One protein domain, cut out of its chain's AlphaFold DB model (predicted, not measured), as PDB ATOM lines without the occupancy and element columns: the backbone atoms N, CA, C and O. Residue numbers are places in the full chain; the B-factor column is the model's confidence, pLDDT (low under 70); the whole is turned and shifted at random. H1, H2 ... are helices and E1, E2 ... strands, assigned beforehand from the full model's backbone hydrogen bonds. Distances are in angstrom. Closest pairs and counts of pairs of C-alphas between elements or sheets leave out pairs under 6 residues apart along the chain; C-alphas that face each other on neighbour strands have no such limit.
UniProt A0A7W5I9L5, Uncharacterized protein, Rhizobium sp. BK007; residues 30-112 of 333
ATOM      1  N   ILE A  30     201.058 233.742 201.051       92.62
ATOM      2  CA  ILE A  30     200.425 233.006 199.955       92.62
ATOM      3  C   ILE A  30     201.442 232.012 199.385       92.62
ATOM      4  O   ILE A  30     202.626 232.328 199.262       92.62
ATOM      5  N   ALA A  31     200.996 230.798 199.058       91.81
ATOM      6  CA  ALA A  31     201.821 229.812 198.363       91.81
ATOM      7  C   ALA A  31     201.930 230.160 196.871       91.81
ATOM      8  O   ALA A  31     200.922 230.459 196.227       91.81
ATOM      9  N   VAL A  32     203.141 230.103 196.319       92.12
ATOM     10  CA  VAL A  32     203.396 230.441 194.913       92.12
ATOM     11  C   VAL A  32     202.830 229.353 193.999       92.12
ATOM     12  O   VAL A  32     203.281 228.209 194.028       92.12
ATOM     13  N   SER A  33     201.871 229.714 193.147       91.62
ATOM     14  CA  SER A  33     201.289 228.799 192.162       91.62
ATOM     15  C   SER A  33     202.105 228.738 190.860       91.62
ATOM     16  O   SER A  33     202.925 229.608 190.555       91.62
ATOM     17  N   MET A  34     201.833 227.726 190.027       88.50
ATOM     18  CA  MET A  34     202.386 227.653 188.667       88.50
ATOM     19  C   MET A  34     201.938 228.826 187.782       88.50
ATOM     20  O   MET A  34     202.717 229.286 186.953       88.50
ATOM     21  N   THR A  35     200.716 229.338 187.974       91.38
ATOM     22  CA  THR A  35     200.212 230.492 187.215       91.38
ATOM     23  C   THR A  35     200.979 231.764 187.565       91.38
ATOM     24  O   THR A  35     201.422 232.458 186.660       91.38
ATOM     25  N   MET A  36     201.260 232.004 188.853       93.00
ATOM     26  CA  MET A  36     202.078 233.142 189.298       93.00
ATOM     27  C   MET A  36     203.487 233.091 188.700       93.00
ATOM     28  O   MET A  36     203.996 234.089 188.201       93.00
ATOM     29  N   ARG A  37     204.119 231.910 188.686       91.44
ATOM     30  CA  ARG A  37     205.440 231.724 188.054       91.44
ATOM     31  C   ARG A  37     205.408 232.038 186.562       91.44
ATOM     32  O   ARG A  37     206.345 232.643 186.044       91.44
ATOM     33  N   GLN A  38     204.346 231.617 185.880       91.31
ATOM     34  CA  GLN A  38     204.160 231.913 184.467       91.31
ATOM     35  C   GLN A  38     203.993 233.420 184.242       91.31
ATOM     36  O   GLN A  38     204.678 233.959 183.384       91.31
ATOM     37  N   GLU A  39     203.178 234.108 185.043       93.31
ATOM     38  CA  GLU A  39     202.981 235.564 184.962       93.31
ATOM     39  C   GLU A  39     204.269 236.353 185.227       93.31
ATOM     40  O   GLU A  39     204.566 237.319 184.527       93.31
ATOM     41  N   VAL A  40     205.092 235.914 186.181       94.31
ATOM     42  CA  VAL A  40     206.414 236.512 186.427       94.31
ATOM     43  C   VAL A  40     207.350 236.286 185.243       94.31
ATOM     44  O   VAL A  40     208.027 237.216 184.806       94.31
ATOM     45  N   GLY A  41     207.376 235.076 184.678       92.38
ATOM     46  CA  GLY A  41     208.149 234.791 183.467       92.38
ATOM     47  C   GLY A  41     207.688 235.627 182.268       92.38
ATOM     48  O   GLY A  41     208.507 236.140 181.509       92.38
ATOM     49  N   ASP A  42     206.379 235.809 182.132       93.69
ATOM     50  CA  ASP A  42     205.735 236.644 181.124       93.69
ATOM     51  C   ASP A  42     206.143 238.121 181.282       93.69
ATOM     52  O   ASP A  42     206.571 238.758 180.313       93.69
ATOM     53  N   ALA A  43     206.114 238.636 182.514       94.81
ATOM     54  CA  ALA A  43     206.576 239.978 182.852       94.81
ATOM     55  C   ALA A  43     208.056 240.185 182.507       94.81
ATOM     56  O   ALA A  43     208.407 241.217 181.939       94.81
ATOM     57  N   LEU A  44     208.921 239.206 182.796       93.88
ATOM     58  CA  LEU A  44     210.349 239.281 182.476       93.88
ATOM     59  C   LEU A  44     210.622 239.308 180.970       93.88
ATOM     60  O   LEU A  44     211.502 240.048 180.541       93.88
ATOM     61  N   ILE A  45     209.868 238.553 180.165       92.38
ATOM     62  CA  ILE A  45     209.996 238.583 178.697       92.38
ATOM     63  C   ILE A  45     209.636 239.973 178.155       92.38
ATOM     64  O   ILE A  45     210.355 240.517 177.317       92.38
ATOM     65  N   LEU A  46     208.543 240.571 178.645       92.44
ATOM     66  CA  LEU A  46     208.184 241.947 178.284       92.44
ATOM     67  C   LEU A  46     209.245 242.948 178.743       92.44
ATOM     68  O   LEU A  46     209.586 243.870 178.004       92.44
ATOM     69  N   LEU A  47     209.773 242.761 179.952       92.75
ATOM     70  CA  LEU A  47     210.806 243.615 180.523       92.75
ATOM     71  C   LEU A  47     212.073 243.609 179.669       92.75
ATOM     72  O   LEU A  47     212.593 244.670 179.330       92.75
ATOM     73  N   ASP A  48     212.551 242.415 179.319       91.44
ATOM     74  CA  ASP A  48     213.731 242.217 178.485       91.44
ATOM     75  C   ASP A  48     213.539 242.874 177.118       91.44
ATOM     76  O   ASP A  48     214.384 243.652 176.683       91.44
ATOM     77  N   TYR A  49     212.362 242.691 176.513       89.31
ATOM     78  CA  TYR A  49     212.000 243.342 175.258       89.31
ATOM     79  C   TYR A  49     212.042 244.880 175.332       89.31
ATOM     80  O   TYR A  49     212.559 245.529 174.415       89.31
ATOM     81  N   VAL A  50     211.507 245.481 176.401       91.06
ATOM     82  CA  VAL A  50     211.527 246.944 176.595       91.06
ATOM     83  C   VAL A  50     212.960 247.446 176.761       91.06
ATOM     84  O   VAL A  50     213.340 248.444 176.143       91.06
ATOM     85  N   VAL A  51     213.767 246.737 177.555       90.25
ATOM     86  CA  VAL A  51     215.170 247.087 177.811       90.25
ATOM     87  C   VAL A  51     216.015 246.945 176.545       90.25
ATOM     88  O   VAL A  51     216.790 247.849 176.234       90.25
ATOM     89  N   SER A  52     215.851 245.860 175.785       88.19
ATOM     90  CA  SER A  52     216.654 245.577 174.592       88.19
ATOM     91  C   SER A  52     216.377 246.552 173.448       88.19
ATOM     92  O   SER A  52     217.288 246.904 172.704       88.19
ATOM     93  N   ASN A  53     215.122 246.987 173.288       82.94
ATOM     94  CA  ASN A  53     214.720 247.864 172.184       82.94
ATOM     95  C   ASN A  53     214.735 249.355 172.549       82.94
ATOM     96  O   ASN A  53     214.479 250.188 171.682       82.94
ATOM     97  N   GLY A  54     215.018 249.706 173.811       78.50
ATOM     98  CA  GLY A  54     215.064 251.097 174.275       78.50
ATOM     99  C   GLY A  54     213.756 251.863 174.046       78.50
ATOM    100  O   GLY A  54     213.783 253.079 173.851       78.50
ATOM    101  N   TYR A  55     212.629 251.144 173.999       67.81
ATOM    102  CA  TYR A  55     211.342 251.676 173.562       67.81
ATOM    103  C   TYR A  55     210.914 252.828 174.477       67.81
ATOM    104  O   TYR A  55     210.876 252.678 175.697       67.81
ATOM    105  N   LYS A  56     210.602 253.981 173.881       69.38
ATOM    106  CA  LYS A  56     209.873 255.067 174.543       69.38
ATOM    107  C   LYS A  56     208.384 254.788 174.351       69.38
ATOM    108  O   LYS A  56     208.009 254.308 173.281       69.38
ATOM    109  N   SER A  57     207.549 255.081 175.349       71.12
ATOM    110  CA  SER A  57     206.089 255.001 175.190       71.12
ATOM    111  C   SER A  57     205.653 255.836 173.982       71.12
ATOM    112  O   SER A  57     206.391 256.733 173.564       71.12
ATOM    113  N   ALA A  58     204.445 255.606 173.464       65.06
ATOM    114  CA  ALA A  58     203.832 256.492 172.470       65.06
ATOM    115  C   ALA A  58     203.910 257.975 172.897       65.06
ATOM    116  O   ALA A  58     204.172 258.843 172.069       65.06
ATOM    117  N   ASP A  59     203.841 258.234 174.208       72.75
ATOM    118  CA  ASP A  59     203.925 259.568 174.821       72.75
ATOM    119  C   ASP A  59     205.363 260.050 175.100       72.75
ATOM    120  O   ASP A  59     205.587 261.018 175.827       72.75
ATOM    121  N   GLY A  60     206.382 259.332 174.622       78.56
ATOM    122  CA  GLY A  60     207.793 259.641 174.872       78.56
ATOM    123  C   GLY A  60     208.270 259.384 176.309       78.56
ATOM    124  O   GLY A  60     209.455 259.574 176.597       78.56
ATOM    125  N   GLN A  61     207.389 258.932 177.206       80.38
ATOM    126  CA  GLN A  61     207.741 258.628 178.591       80.38
ATOM    127  C   GLN A  61     208.608 257.370 178.694       80.38
ATOM    128  O   GLN A  61     208.436 256.390 177.960       80.38
ATOM    129  N   THR A  62     209.551 257.402 179.632       84.69
ATOM    130  CA  THR A  62     210.376 256.245 179.993       84.69
ATOM    131  C   THR A  62     209.690 255.463 181.103       84.69
ATOM    132  O   THR A  62     209.015 256.043 181.952       84.69
ATOM    133  N   LEU A  63     209.830 254.139 181.074       85.62
ATOM    134  CA  LEU A  63     209.274 253.287 182.115       85.62
ATOM    135  C   LEU A  63     209.919 253.643 183.472       85.62
ATOM    136  O   LEU A  63     211.151 253.706 183.546       85.62
ATOM    137  N   PRO A  64     209.136 253.852 184.547       89.12
ATOM    138  CA  PRO A  64     209.693 254.151 185.859       89.12
ATOM    139  C   PRO A  64     210.674 253.066 186.318       89.12
ATOM    140  O   PRO A  64     210.358 251.874 186.321       89.12
ATOM    141  N   THR A  65     211.860 253.471 186.779       90.06
ATOM    142  CA  THR A  65     212.885 252.540 187.286       90.06
ATOM    143  C   THR A  65     212.385 251.713 188.473       90.06
ATOM    144  O   THR A  65     212.827 250.579 188.668       90.06
ATOM    145  N   ALA A  66     211.427 252.249 189.237       91.25
ATOM    146  CA  ALA A  66     210.744 251.533 190.310       91.25
ATOM    147  C   ALA A  66     210.037 250.270 189.793       91.25
ATOM    148  O   ALA A  66     210.214 249.201 190.366       91.25
ATOM    149  N   THR A  67     209.348 250.356 188.652       91.56
ATOM    150  CA  THR A  67     208.648 249.224 188.028       91.56
ATOM    151  C   THR A  67     209.618 248.152 187.543       91.56
ATOM    152  O   THR A  67     209.418 246.967 187.812       91.56
ATOM    153  N   LEU A  68     210.719 248.564 186.897       91.44
ATOM    154  CA  LEU A  68     211.793 247.650 186.485       91.44
ATOM    155  C   LEU A  68     212.376 246.885 187.680       91.44
ATOM    156  O   LEU A  68     212.628 245.682 187.607       91.44
ATOM    157  N   THR A  69     212.615 247.609 188.771       93.69
ATOM    158  CA  THR A  69     213.255 247.080 189.974       93.69
ATOM    159  C   THR A  69     212.304 246.161 190.734       93.69
ATOM    160  O   THR A  69     212.703 245.055 191.083       93.69
ATOM    161  N   GLY A  70     211.037 246.554 190.899       92.75
ATOM    162  CA  GLY A  70     210.010 245.755 191.571       92.75
ATOM    163  C   GLY A  70     209.805 244.392 190.911       92.75
ATOM    164  O   GLY A  70     209.855 243.369 191.591       92.75
ATOM    165  N   ILE A  71     209.694 244.347 189.578       94.38
ATOM    166  CA  ILE A  71     209.537 243.080 188.838       94.38
ATOM    167  C   ILE A  71     210.772 242.183 189.002       94.38
ATOM    168  O   ILE A  71     210.630 240.983 189.235       94.38
ATOM    169  N   LYS A  72     211.987 242.741 188.916       94.31
ATOM    170  CA  LYS A  72     213.231 241.965 189.074       94.31
ATOM    171  C   LYS A  72     213.419 241.436 190.494       94.31
ATOM    172  O   LYS A  72     213.811 240.282 190.655       94.31
ATOM    173  N   ILE A  73     213.134 242.253 191.510       94.19
ATOM    174  CA  ILE A  73     213.188 241.841 192.919       94.19
ATOM    175  C   ILE A  73     212.188 240.713 193.160       94.19
ATOM    176  O   ILE A  73     212.537 239.690 193.746       94.19
ATOM    177  N   PHE A  74     210.965 240.866 192.658       93.50
ATOM    178  CA  PHE A  74     209.930 239.860 192.829       93.50
ATOM    179  C   PHE A  74     210.263 238.543 192.109       93.50
ATOM    180  O   PHE A  74     210.097 237.459 192.669       93.50
ATOM    181  N   ALA A  75     210.822 238.621 190.901       92.88
ATOM    182  CA  ALA A  75     211.324 237.449 190.191       92.88
ATOM    183  C   ALA A  75     212.444 236.728 190.956       92.88
ATOM    184  O   ALA A  75     212.449 235.499 191.009       92.88
ATOM    185  N   ALA A  76     213.362 237.475 191.577       91.31
ATOM    186  CA  ALA A  76     214.413 236.904 192.414       91.31
ATOM    187  C   ALA A  76     213.850 236.219 193.671       91.31
ATOM    188  O   ALA A  76     214.374 235.190 194.079       91.31
ATOM    189  N   LEU A  77     212.757 236.743 194.240       90.75
ATOM    190  CA  LEU A  77     212.081 236.155 195.401       90.75
ATOM    191  C   LEU A  77     211.426 234.797 195.086       90.75
ATOM    192  O   LEU A  77     211.341 233.934 195.956       90.75
ATOM    193  N   ILE A  78     210.945 234.610 193.853       89.62
ATOM    194  CA  ILE A  78     210.266 233.378 193.410       89.62
ATOM    195  C   ILE A  78     211.228 232.364 192.778       89.62
ATOM    196  O   ILE A  78     210.891 231.178 192.661       89.62
ATOM    197  N   ALA A  79     212.418 232.802 192.361       85.12
ATOM    198  CA  ALA A  79     213.422 231.918 191.795       85.12
ATOM    199  C   ALA A  79     213.753 230.795 192.800       85.12
ATOM    200  O   ALA A  79     214.070 231.080 193.955       85.12
ATOM    201  N   PRO A  80     213.650 229.512 192.403       75.94
ATOM    202  CA  PRO A  80     213.924 228.409 193.314       75.94
ATOM    203  C   PRO A  80     215.390 228.453 193.755       75.94
ATOM    204  O   PRO A  80     216.301 228.385 192.930       75.94
ATOM    205  N   GLU A  81     215.614 228.570 195.062       76.94
ATOM    206  CA  GLU A  81     216.949 228.548 195.649       76.94
ATOM    207  C   GLU A  81     217.359 227.088 195.926       76.94
ATOM    208  O   GLU A  81     216.850 226.439 196.844       76.94
ATOM    209  N   GLY A  82     218.254 226.541 195.093       77.38
ATOM    210  CA  GLY A  82     218.784 225.176 195.232       77.38
ATOM    211  C   GLY A  82     217.771 224.066 194.910       77.38
ATOM    212  O   GLY A  82     217.000 224.174 193.959       77.38
ATOM    213  N   ASP A  83     217.769 222.992 195.709       75.12
ATOM    214  CA  ASP A  83     216.908 221.802 195.536       75.12
ATOM    215  C   ASP A  83     215.465 221.991 196.061       75.12
ATOM    216  O   ASP A  83     214.723 221.020 196.248       75.12
ATOM    217  N   GLN A  84     215.039 223.228 196.346       72.38
ATOM    218  CA  GLN A  84     213.692 223.482 196.857       72.38
ATOM    219  C   GLN A  84     212.624 223.059 195.846       72.38
ATOM    220  O   GLN A  84     212.618 223.458 194.678       72.38
ATOM    221  N   LYS A  85     211.666 222.261 196.328       75.06
ATOM    222  CA  LYS A  85     210.529 221.828 195.524       75.06
ATOM    223  C   LYS A  85     209.695 223.067 195.152       75.06
ATOM    224  O   LYS A  85     209.385 223.869 196.029       75.06
ATOM    225  N   PRO A  86     209.301 223.241 193.881       70.06
ATOM    226  CA  PRO A  86     208.670 224.474 193.409       70.06
ATOM    227  C   PRO A  86     207.390 224.874 194.169       70.06
ATOM    228  O   PRO A  86     207.072 226.058 194.263       70.06
ATOM    229  N   ASP A  87     206.694 223.924 194.781       76.69
ATOM    230  CA  ASP A  87     205.409 224.184 195.435       76.69
ATOM    231  C   ASP A  87     205.533 224.649 196.903       76.69
ATOM    232  O   ASP A  87     204.516 224.896 197.546       76.69
ATOM    233  N   SER A  88     206.748 224.763 197.465       80.25
ATOM    234  CA  SER A  88     206.948 225.128 198.883       80.25
ATOM    235  C   SER A  88     207.287 226.599 199.138       80.25
ATOM    236  O   SER A  88     207.437 226.994 200.294       80.25
ATOM    237  N   VAL A  89     207.426 227.419 198.093       87.69
ATOM    238  CA  VAL A  89     207.760 228.843 198.249       87.69
ATOM    239  C   VAL A  89     206.514 229.608 198.699       87.69
ATOM    240  O   VAL A  89     205.465 229.533 198.058       87.69
ATOM    241  N   THR A  90     206.627 230.346 199.805       91.44
ATOM    242  CA  THR A  90     205.566 231.233 200.304       91.44
ATOM    243  C   THR A  90     206.047 232.673 200.289       91.44
ATOM    244  O   THR A  90     207.181 232.955 200.670       91.44
ATOM    245  N   ILE A  91     205.182 233.578 199.846       93.12
ATOM    246  CA  ILE A  91     205.475 235.004 199.689       93.12
ATOM    247  C   ILE A  91     204.447 235.843 200.454       93.12
ATOM    248  O   ILE A  91     203.302 235.409 200.605       93.12
ATOM    249  N   PRO A  92     204.820 237.028 200.964       95.06
ATOM    250  CA  PRO A  92     203.849 237.942 201.554       95.06
ATOM    251  C   PRO A  92     202.885 238.452 200.474       95.06
ATOM    252  O   PRO A  92     203.298 238.755 199.352       95.06
ATOM    253  N   SER A  93     201.596 238.558 200.806       93.75
ATOM    254  CA  SER A  93     200.560 239.025 199.876       93.75
ATOM    255  C   SER A  93     200.830 240.434 199.351       93.75
ATOM    256  O   SER A  93     200.529 240.732 198.200       93.75
ATOM    257  N   SER A  94     201.418 241.292 200.184       94.56
ATOM    258  CA  SER A  94     201.799 242.663 199.841       94.56
ATOM    259  C   SER A  94     202.795 242.708 198.677       94.56
ATOM    260  O   SER A  94     202.597 243.486 197.746       94.56
ATOM    261  N   ALA A  95     203.793 241.817 198.657       94.69
ATOM    262  CA  ALA A  95     204.757 241.736 197.557       94.69
ATOM    263  C   ALA A  95     204.117 241.276 196.239       94.69
ATOM    264  O   ALA A  95     204.497 241.757 195.173       94.69
ATOM    265  N   TRP A  96     203.131 240.370 196.294       95.19
ATOM    266  CA  TRP A  96     202.385 239.963 195.097       95.19
ATOM    267  C   TRP A  96     201.562 241.120 194.523       95.19
ATOM    268  O   TRP A  96     201.610 241.363 193.321       95.19
ATOM    269  N   VAL A  97     200.871 241.885 195.374       95.38
ATOM    270  CA  VAL A  97     200.103 243.066 194.939       95.38
ATOM    271  C   VAL A  97     201.022 244.125 194.322       95.38
ATOM    272  O   VAL A  97     200.696 244.700 193.285       95.38
ATOM    273  N   GLU A  98     202.191 244.369 194.918       95.25
ATOM    274  CA  GLU A  98     203.180 245.289 194.350       95.25
ATOM    275  C   GLU A  98     203.685 244.808 192.980       95.25
ATOM    276  O   GLU A  98     203.832 245.606 192.049       95.25
ATOM    277  N   PHE A  99     203.908 243.500 192.821       96.12
ATOM    278  CA  PHE A  99     204.231 242.909 191.527       96.12
ATOM    279  C   PHE A  99     203.102 243.101 190.507       96.12
ATOM    280  O   PHE A  99     203.383 243.568 189.404       96.12
ATOM    281  N   GLU A 100     201.846 242.809 190.858       96.06
ATOM    282  CA  GLU A 100     200.694 242.979 189.964       96.06
ATOM    283  C   GLU A 100     200.556 244.431 189.495       96.06
ATOM    284  O   GLU A 100     200.387 244.676 188.300       96.06
ATOM    285  N   LEU A 101     200.704 245.407 190.396       95.62
ATOM    286  CA  LEU A 101     200.667 246.831 190.044       95.62
ATOM    287  C   LEU A 101     201.782 247.205 189.063       95.62
ATOM    288  O   LEU A 101     201.538 247.892 188.066       95.62
ATOM    289  N   ASN A 102     203.002 246.721 189.306       95.69
ATOM    290  CA  ASN A 102     204.130 246.942 188.408       95.69
ATOM    291  C   ASN A 102     203.933 246.248 187.052       95.69
ATOM    292  O   ASN A 102     204.253 246.816 186.005       95.69
ATOM    293  N   TYR A 103     203.366 245.045 187.045       95.25
ATOM    294  CA  TYR A 103     203.057 244.306 185.828       95.25
ATOM    295  C   TYR A 103     201.940 244.978 185.016       95.25
ATOM    296  O   TYR A 103     202.055 245.107 183.796       95.25
ATOM    297  N   MET A 104     200.897 245.502 185.666       93.75
ATOM    298  CA  MET A 104     199.857 246.304 185.013       93.75
ATOM    299  C   MET A 104     200.430 247.586 184.393       93.75
ATOM    300  O   MET A 104     200.102 247.922 183.256       93.75
ATOM    301  N   ALA A 105     201.332 248.278 185.097       92.75
ATOM    302  CA  ALA A 105     202.015 249.447 184.548       92.75
ATOM    303  C   ALA A 105     202.865 249.085 183.316       92.75
ATOM    304  O   ALA A 105     202.802 249.770 182.296       92.75
ATOM    305  N   LEU A 106     203.604 247.970 183.375       93.00
ATOM    306  CA  LEU A 106     204.410 247.472 182.257       93.00
ATOM    307  C   LEU A 106     203.552 247.065 181.050       93.00
ATOM    308  O   LEU A 106     203.887 247.390 179.911       93.00
ATOM    309  N   THR A 107     202.441 246.364 181.271       92.38
ATOM    310  CA  THR A 107     201.531 245.939 180.193       92.38
ATOM    311  C   THR A 107     200.807 247.124 179.556       92.38
ATOM    312  O   THR A 107     200.704 247.189 178.333       92.38
ATOM    313  N   SER A 108     200.389 248.116 180.349       90.56
ATOM    314  CA  SER A 108     199.845 249.368 179.811       90.56
ATOM    315  C   SER A 108     200.883 250.131 178.986       90.56
ATOM    316  O   SER A 108     200.536 250.693 177.953       90.56
ATOM    317  N   TYR A 109     202.148 250.131 179.419       89.69
ATOM    318  CA  TYR A 109     203.250 250.782 178.708       89.69
ATOM    319  C   TYR A 109     203.598 250.089 177.386       89.69
ATOM    320  O   TYR A 109     203.984 250.737 176.417       89.69
ATOM    321  N   THR A 110     203.483 248.761 177.348       88.44
ATOM    322  CA  THR A 110     203.847 247.947 176.180       88.44
ATOM    323  C   THR A 110     202.706 247.759 175.186       88.44
ATOM    324  O   THR A 110     202.966 247.313 174.070       88.44
ATOM    325  N   SER A 111     201.472 248.150 175.522       86.69
ATOM    326  CA  SER A 111     200.334 248.127 174.598       86.69
ATOM    327  C   SER A 111     200.669 248.852 173.283       86.69
ATOM    328  O   SER A 111     201.155 249.984 173.318       86.69
ATOM    329  N   PRO A 112     200.434 248.240 172.106       86.31
ATOM    330  CA  PRO A 112     199.630 247.035 171.850       86.31
ATOM    331  C   PRO A 112     200.391 245.692 171.894       86.31
ATOM    332  O   PRO A 112     199.818 244.658 171.554       86.31
TER     333      PRO A 112
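Overview. This is residues 30 to 112 of the 333 residues of an uncharacterized protein of Rhizobium sp. BK007 (UniProt A0A7W5I9L5). Three helices, H1, H2 and H3, pack on one another with their centres in a triangle, crossing at steep tilts, in an elongated body with a long loop at each end. The loop of residues 54 to 64 lies at one end; the loop of residues 79 to 89 lies at the other, where the short strand E1 pairs with the first printed residues, 30 to 31, and leads straight into H3. The printed part has 83 residues, with three named helices and one named strand in the order H1, H2, E1, H3, and its class is mostly helix. It is compact, with a radius of gyration of the C-alphas of 13.6 A, and the C-alphas span 42 by 23 by 20 A.

Arrangement. Residues 30 to 31 pair antiparallel with residues 90 to 91 of E1, which is residues 90 to 92; E1 pairs with no named strand. H1, residues 34 to 53, and H2, residues 65 to 78, form a helical hairpin. They touch, with the C-alphas of Val 40 and Ala 75 closest at 6.3 A, and run opposite ways at a steep tilt of 38 degrees. H1 and E1 are apart. The closest C-alphas of H2 and E1, those of Leu 77 and Ile 91, are 8.0 A apart. H3, residues 93 to 110, and E1 meet only through their link. H3 touches H2, with the C-alphas of Thr 67 and Asn 102 closest at 5.1 A; the two run opposite ways at a steep tilt of 50 degrees. H1 touches H3 with residues 43 to 50 alone, and H3 touches H1 with residues 103 to 110 alone. Their closest C-alphas are those of Ala 43 and Tyr 103, 6.3 A apart, and they run the same way at a steep tilt of 41 degrees. In H1, H2 and H3 every O i to N i+4 pair is within hydrogen-bond range.

Along the chain. H1 begins at C-alpha 34, at (202.386, 227.653, 188.667), and measures 28.8 A from first to last C-alpha. H2 begins at C-alpha 65, at (212.885, 252.540, 187.286), and measures 20.3 A. E1 measures 7.0 A from C-alpha 90 to C-alpha 92. H3 measures 25.5 A and ends at C-alpha 110, at (203.847, 247.947, 176.180).

Size, cuts and confidence. The two C-alphas farthest apart, those of Asp 59 and Asp 83, are 45.0 A apart. The printed part has no cut. The links from H1 to H2 and from H2 to E1 are long, with 11 residues each, while the link from E1 to H3 is tight. The mean pLDDT of the printed part is 88.3, and residues 55, 56 and 58 are under 70.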